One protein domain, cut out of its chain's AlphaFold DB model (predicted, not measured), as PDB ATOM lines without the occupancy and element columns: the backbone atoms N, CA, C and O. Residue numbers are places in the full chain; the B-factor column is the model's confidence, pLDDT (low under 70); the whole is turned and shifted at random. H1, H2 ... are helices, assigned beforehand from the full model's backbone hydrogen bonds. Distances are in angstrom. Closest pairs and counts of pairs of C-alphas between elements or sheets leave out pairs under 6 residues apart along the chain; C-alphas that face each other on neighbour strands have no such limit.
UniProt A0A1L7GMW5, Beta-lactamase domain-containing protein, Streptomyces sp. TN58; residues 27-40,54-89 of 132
ATOM      1  N   ALA A  27     148.495 110.238 172.762       49.44
ATOM      2  CA  ALA A  27     148.925 109.321 173.832       49.44
ATOM      3  C   ALA A  27     148.216 107.946 173.767       49.44
ATOM      4  O   ALA A  27     148.586 107.013 174.481       49.44
ATOM      5  N   THR A  28     147.221 107.804 172.885       51.81
ATOM      6  CA  THR A  28     146.324 106.645 172.764       51.81
ATOM      7  C   THR A  28     147.050 105.325 172.510       51.81
ATOM      8  O   THR A  28     146.772 104.331 173.178       51.81
ATOM      9  N   GLY A  29     148.008 105.304 171.578       47.88
ATOM     10  CA  GLY A  29     148.702 104.067 171.213       47.88
ATOM     11  C   GLY A  29     149.513 103.489 172.372       47.88
ATOM     12  O   GLY A  29     149.558 102.278 172.557       47.88
ATOM     13  N   LEU A  30     150.103 104.354 173.204       51.16
ATOM     14  CA  LEU A  30     150.970 103.917 174.292       51.16
ATOM     15  C   LEU A  30     150.177 103.247 175.422       51.16
ATOM     16  O   LEU A  30     150.647 102.253 175.961       51.16
ATOM     17  N   ALA A  31     148.989 103.759 175.760       51.19
ATOM     18  CA  ALA A  31     148.148 103.195 176.820       51.19
ATOM     19  C   ALA A  31     147.573 101.820 176.433       51.19
ATOM     20  O   ALA A  31     147.655 100.873 177.212       51.19
ATOM     21  N   VAL A  32     147.075 101.671 175.199       54.03
ATOM     22  CA  VAL A  32     146.576 100.379 174.687       54.03
ATOM     23  C   VAL A  32     147.698  99.345 174.603       54.03
ATOM     24  O   VAL A  32     147.514  98.194 175.009       54.03
ATOM     25  N   LEU A  33     148.881  99.755 174.134       54.81
ATOM     26  CA  LEU A  33     150.062  98.894 174.117       54.81
ATOM     27  C   LEU A  33     150.474  98.477 175.532       54.81
ATOM     28  O   LEU A  33     150.790  97.317 175.734       54.81
ATOM     29  N   ARG A  34     150.401  99.359 176.538       52.22
ATOM     30  CA  ARG A  34     150.771  99.032 177.933       52.22
ATOM     31  C   ARG A  34     149.878  97.966 178.564       52.22
ATOM     32  O   ARG A  34     150.402  97.098 179.263       52.22
ATOM     33  N   VAL A  35     148.570  98.018 178.302       56.72
ATOM     34  CA  VAL A  35     147.610  96.989 178.745       56.72
ATOM     35  C   VAL A  35     147.863  95.670 178.009       56.72
ATOM     36  O   VAL A  35     147.876  94.612 178.630       56.72
ATOM     37  N   SER A  36     148.135  95.734 176.703       53.44
ATOM     38  CA  SER A  36     148.415  94.552 175.872       53.44
ATOM     39  C   SER A  36     149.762  93.893 176.209       53.44
ATOM     40  O   SER A  36     149.875  92.671 176.196       53.44
ATOM     41  N   ASP A  37     150.763  94.697 176.577       56.22
ATOM     42  CA  ASP A  37     152.104  94.273 177.000       56.22
ATOM     43  C   ASP A  37     152.153  93.823 178.476       56.22
ATOM     44  O   ASP A  37     153.232  93.524 178.993       56.22
ATOM     45  N   GLY A  38     151.020  93.812 179.193       54.81
ATOM     46  CA  GLY A  38     150.948  93.394 180.599       54.81
ATOM     47  C   GLY A  38     151.755  94.276 181.561       54.81
ATOM     48  O   GLY A  38     152.110  93.842 182.656       54.81
ATOM     49  N   ARG A  39     152.083  95.509 181.154       49.91
ATOM     50  CA  ARG A  39     152.881  96.462 181.947       49.91
ATOM     51  C   ARG A  39     152.052  97.273 182.939       49.91
ATOM     52  O   ARG A  39     152.630  97.936 183.796       49.91
ATOM     53  N   GLU A  40     150.730  97.194 182.847       55.31
ATOM     54  CA  GLU A  40     149.802  97.668 183.870       55.31
ATOM     55  C   GLU A  40     149.020  96.478 184.425       55.31
ATOM     56  O   GLU A  40     148.323  95.766 183.703       55.31
ATOM     57  N   ASN A  54     139.941 108.015 184.933       72.75
ATOM     58  CA  ASN A  54     139.903 108.928 183.789       72.75
ATOM     59  C   ASN A  54     140.496 108.273 182.528       72.75
ATOM     60  O   ASN A  54     139.995 108.499 181.429       72.75
ATOM     61  N   ALA A  55     141.509 107.412 182.685       70.81
ATOM     62  CA  ALA A  55     142.150 106.717 181.572       70.81
ATOM     63  C   ALA A  55     141.176 105.797 180.818       70.81
ATOM     64  O   ALA A  55     141.245 105.710 179.595       70.81
ATOM     65  N   ASN A  56     140.213 105.184 181.516       73.56
ATOM     66  CA  ASN A  56     139.213 104.317 180.885       73.56
ATOM     67  C   ASN A  56     138.284 105.115 179.958       73.56
ATOM     68  O   ASN A  56     137.944 104.653 178.872       73.56
ATOM     69  N   TYR A  57     137.905 106.330 180.360       76.75
ATOM     70  CA  TYR A  57     137.077 107.210 179.533       76.75
ATOM     71  C   TYR A  57     137.854 107.789 178.348       76.75
ATOM     72  O   TYR A  57     137.300 107.903 177.258       76.75
ATOM     73  N   MET A  58     139.144 108.095 178.526       76.81
ATOM     74  CA  MET A  58     140.008 108.510 177.413       76.81
ATOM     75  C   MET A  58     140.187 107.380 176.394       76.81
ATOM     76  O   MET A  58     140.101 107.622 175.191       76.81
ATOM     77  N   LEU A  59     140.366 106.142 176.866       78.50
ATOM     78  CA  LEU A  59     140.430 104.959 176.012       78.50
ATOM     79  C   LEU A  59     139.129 104.756 175.229       78.50
ATOM     80  O   LEU A  59     139.171 104.510 174.027       78.50
ATOM     81  N   LEU A  60     137.978 104.894 175.891       79.50
ATOM     82  CA  LEU A  60     136.677 104.780 175.235       79.50
ATOM     83  C   LEU A  60     136.487 105.855 174.158       79.50
ATOM     84  O   LEU A  60     136.020 105.542 173.065       79.50
ATOM     85  N   GLY A  61     136.880 107.100 174.446       79.25
ATOM     86  CA  GLY A  61     136.849 108.190 173.472       79.25
ATOM     87  C   GLY A  61     137.694 107.875 172.241       79.25
ATOM     88  O   GLY A  61     137.220 108.018 171.120       79.25
ATOM     89  N   ALA A  62     138.902 107.351 172.441       77.56
ATOM     90  CA  ALA A  62     139.789 107.005 171.339       77.56
ATOM     91  C   ALA A  62     139.339 105.770 170.540       77.56
ATOM     92  O   ALA A  62     139.512 105.722 169.326       77.56
ATOM     93  N   LEU A  63     138.715 104.783 171.190       81.81
ATOM     94  CA  LEU A  63     138.092 103.654 170.495       81.81
ATOM     95  C   LEU A  63     136.939 104.129 169.609       81.81
ATOM     96  O   LEU A  63     136.762 103.642 168.495       81.81
ATOM     97  N   LEU A  64     136.171 105.107 170.089       80.56
ATOM     98  CA  LEU A  64     135.103 105.711 169.309       80.56
ATOM     99  C   LEU A  64     135.657 106.455 168.083       80.56
ATOM    100  O   LEU A  64     135.092 106.334 166.998       80.56
ATOM    101  N   GLU A  65     136.779 107.165 168.229       83.75
ATOM    102  CA  GLU A  65     137.481 107.806 167.108       83.75
ATOM    103  C   GLU A  65     137.960 106.785 166.071       83.75
ATOM    104  O   GLU A  65     137.745 106.994 164.879       83.75
ATOM    105  N   GLU A  66     138.521 105.654 166.505       82.00
ATOM    106  CA  GLU A  66     138.995 104.587 165.613       82.00
ATOM    107  C   GLU A  66     137.845 103.927 164.836       82.00
ATOM    108  O   GLU A  66     137.921 103.742 163.624       82.00
ATOM    109  N   VAL A  67     136.740 103.607 165.516       85.88
ATOM    110  CA  VAL A  67     135.583 102.939 164.893       85.88
ATOM    111  C   VAL A  67     134.874 103.851 163.893       85.88
ATOM    112  O   VAL A  67     134.294 103.380 162.914       85.88
ATOM    113  N   THR A  68     134.879 105.159 164.141       79.88
ATOM    114  CA  THR A  68     134.059 106.108 163.379       79.88
ATOM    115  C   THR A  68     134.854 107.003 162.438       79.88
ATOM    116  O   THR A  68     134.254 107.670 161.592       79.88
ATOM    117  N   GLY A  69     136.181 107.035 162.572       82.12
ATOM    118  CA  GLY A  69     137.083 107.875 161.786       82.12
ATOM    119  C   GLY A  69     136.884 109.379 161.993       82.12
ATOM    120  O   GLY A  69     137.363 110.174 161.185       82.12
ATOM    121  N   LYS A  70     136.146 109.791 163.032       79.44
ATOM    122  CA  LYS A  70     135.839 111.194 163.344       79.44
ATOM    123  C   LYS A  70     136.352 111.555 164.739       79.44
ATOM    124  O   LYS A  70     136.276 110.708 165.624       79.44
ATOM    125  N   PRO A  71     136.768 112.813 164.982       80.75
ATOM    126  CA  PRO A  71     137.146 113.270 166.317       80.75
ATOM    127  C   PRO A  71     136.000 113.107 167.322       80.75
ATOM    128  O   PRO A  71     134.844 113.421 167.015       80.75
ATOM    129  N   PHE A  72     136.322 112.711 168.554       79.94
ATOM    130  CA  PHE A  72     135.343 112.447 169.609       79.94
ATOM    131  C   PHE A  72     134.438 113.657 169.884       79.94
ATOM    132  O   PHE A  72     133.223 113.518 170.026       79.94
ATOM    133  N   GLY A  73     135.000 114.871 169.886       79.69
ATOM    134  CA  GLY A  73     134.229 116.102 170.098       79.69
ATOM    135  C   GLY A  73     133.148 116.334 169.035       79.69
ATOM    136  O   GLY A  73     132.044 116.775 169.356       79.69
ATOM    137  N   GLN A  74     133.421 115.966 167.778       78.69
ATOM    138  CA  GLN A  74     132.440 116.070 166.698       78.69
ATOM    139  C   GLN A  74     131.307 115.056 166.885       78.69
ATOM    140  O   GLN A  74     130.138 115.401 166.738       78.69
ATOM    141  N   GLN A  75     131.647 113.826 167.269       83.12
ATOM    142  CA  GLN A  75     130.667 112.779 167.559       83.12
ATOM    143  C   GLN A  75     129.752 113.148 168.723       83.12
ATOM    144  O   GLN A  75     128.536 112.976 168.644       83.12
ATOM    145  N   LEU A  76     130.333 113.691 169.792       83.19
ATOM    146  CA  LEU A  76     129.591 114.149 170.955       83.19
ATOM    147  C   LEU A  76     128.619 115.269 170.567       83.19
ATOM    148  O   LEU A  76     127.460 115.267 170.985       83.19
ATOM    149  N   ARG A  77     129.059 116.197 169.711       81.75
ATOM    150  CA  ARG A  77     128.205 117.282 169.227       81.75
ATOM    151  C   ARG A  77     127.066 116.786 168.340       81.75
ATOM    152  O   ARG A  77     125.925 117.182 168.561       81.75
ATOM    153  N   GLU A  78     127.352 115.917 167.376       83.19
ATOM    154  CA  GLU A  78     126.366 115.403 166.415       83.19
ATOM    155  C   GLU A  78     125.324 114.487 167.074       83.19
ATOM    156  O   GLU A  78     124.130 114.640 166.814       83.19
ATOM    157  N   ASN A  79     125.760 113.574 167.947       84.12
ATOM    158  CA  ASN A  79     124.915 112.493 168.463       84.12
ATOM    159  C   ASN A  79     124.278 112.791 169.825       84.12
ATOM    160  O   ASN A  79     123.286 112.155 170.173       84.12
ATOM    161  N   VAL A  80     124.839 113.723 170.606       84.31
ATOM    162  CA  VAL A  80     124.373 114.012 171.974       84.31
ATOM    163  C   VAL A  80     123.960 115.471 172.128       84.31
ATOM    164  O   VAL A  80     122.817 115.746 172.478       84.31
ATOM    165  N   LEU A  81     124.849 116.424 171.836       83.88
ATOM    166  CA  LEU A  81     124.590 117.837 172.148       83.88
ATOM    167  C   LEU A  81     123.516 118.454 171.242       83.88
ATOM    168  O   LEU A  81     122.626 119.144 171.731       83.88
ATOM    169  N   LYS A  82     123.556 118.165 169.936       84.69
ATOM    170  CA  LYS A  82     122.581 118.666 168.958       84.69
ATOM    171  C   LYS A  82     121.147 118.167 169.205       84.69
ATOM    172  O   LYS A  82     120.250 119.007 169.228       84.69
ATOM    173  N   PRO A  83     120.877 116.862 169.419       85.25
ATOM    174  CA  PRO A  83     119.516 116.413 169.727       85.25
ATOM    175  C   PRO A  83     118.999 116.924 171.080       85.25
ATOM    176  O   PRO A  83     117.789 117.022 171.258       85.25
ATOM    177  N   LEU A  84     119.890 117.290 172.008       84.06
ATOM    178  CA  LEU A  84     119.530 117.895 173.294       84.06
ATOM    179  C   LEU A  84     119.403 119.430 173.246       84.06
ATOM    180  O   LEU A  84     119.107 120.039 174.272       84.06
ATOM    181  N   GLY A  85     119.624 120.068 172.090       82.19
ATOM    182  CA  GLY A  85     119.570 121.531 171.949       82.19
ATOM    183  C   GLY A  85     120.665 122.271 172.729       82.19
ATOM    184  O   GLY A  85     120.492 123.427 173.108       82.19
ATOM    185  N   MET A  86     121.786 121.606 173.018       80.62
ATOM    186  CA  MET A  86     122.896 122.150 173.804       80.62
ATOM    187  C   MET A  86     123.917 122.872 172.914       80.62
ATOM    188  O   MET A  86     125.084 122.489 172.844       80.62
ATOM    189  N   ASP A  87     123.492 123.946 172.251       76.44
ATOM    190  CA  ASP A  87     124.329 124.688 171.292       76.44
ATOM    191  C   ASP A  87     125.488 125.465 171.949       76.44
ATOM    192  O   ASP A  87     126.460 125.824 171.287       76.44
ATOM    193  N   GLY A  88     125.419 125.699 173.264       75.06
ATOM    194  CA  GLY A  88     126.481 126.346 174.045       75.06
ATOM    195  C   GLY A  88     127.573 125.398 174.555       75.06
ATOM    196  O   GLY A  88     128.490 125.843 175.244       75.06
ATOM    197  N   ALA A  89     127.476 124.095 174.280       75.62
ATOM    198  CA  ALA A  89     128.440 123.115 174.765       75.62
ATOM    199  C   ALA A  89     129.685 123.071 173.866       75.62
ATOM    200  O   ALA A  89     129.614 122.759 172.674       75.62
TER     201      ALA A  89
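This is residues 27 to 40 and 54 to 89 of the 132 residues of the protein "Beta-lactamase domain-containing protein" of Streptomyces sp. TN58 (UniProt A0A1L7GMW5). Look for a loose row of three helices: the longest, H2, stands crosswise between the shorter H1 and H3, and residues 33 to 38 stick out at the H1 end. The printed part has 50 residues, 34 of them in three named helices, H1, H2 and H3 in that order along the chain, with no named strand; the class is all helix. The radius of gyration of the C-alphas is 13.8 A, and they span 43 by 21 by 13 A.

Find C-alpha 28 at (146.324, 106.645, 172.764), where H1 begins, residues 28 to 36. H2, residues 54 to 68, runs 21.4 A. H3, residues 72 to 81, ends at (124.590, 117.837, 172.148).

H1 touches H2 at residues 59 to 62 alone, closest at C-alphas 28 and 62, 6.7 A; at 71 degrees they are only just about perpendicular. H3 touches H2 at residues 61 to 65 alone, closest at C-alphas 65 and 72, 5.7 A, about perpendicular at 87 degrees. H1 and H3 are apart. Every O i to N i+4 pair is within hydrogen-bond range in H1 and H2, 5 of 6 in H3.

C-alphas 38 and 85 are farthest apart, 43.0 A. Residues 41 to 53 are cut out, leaving 15.0 A between C-alphas 40 and 54. H2 to H3 is a tight link. Residues 27 to 40 have pLDDT under 70.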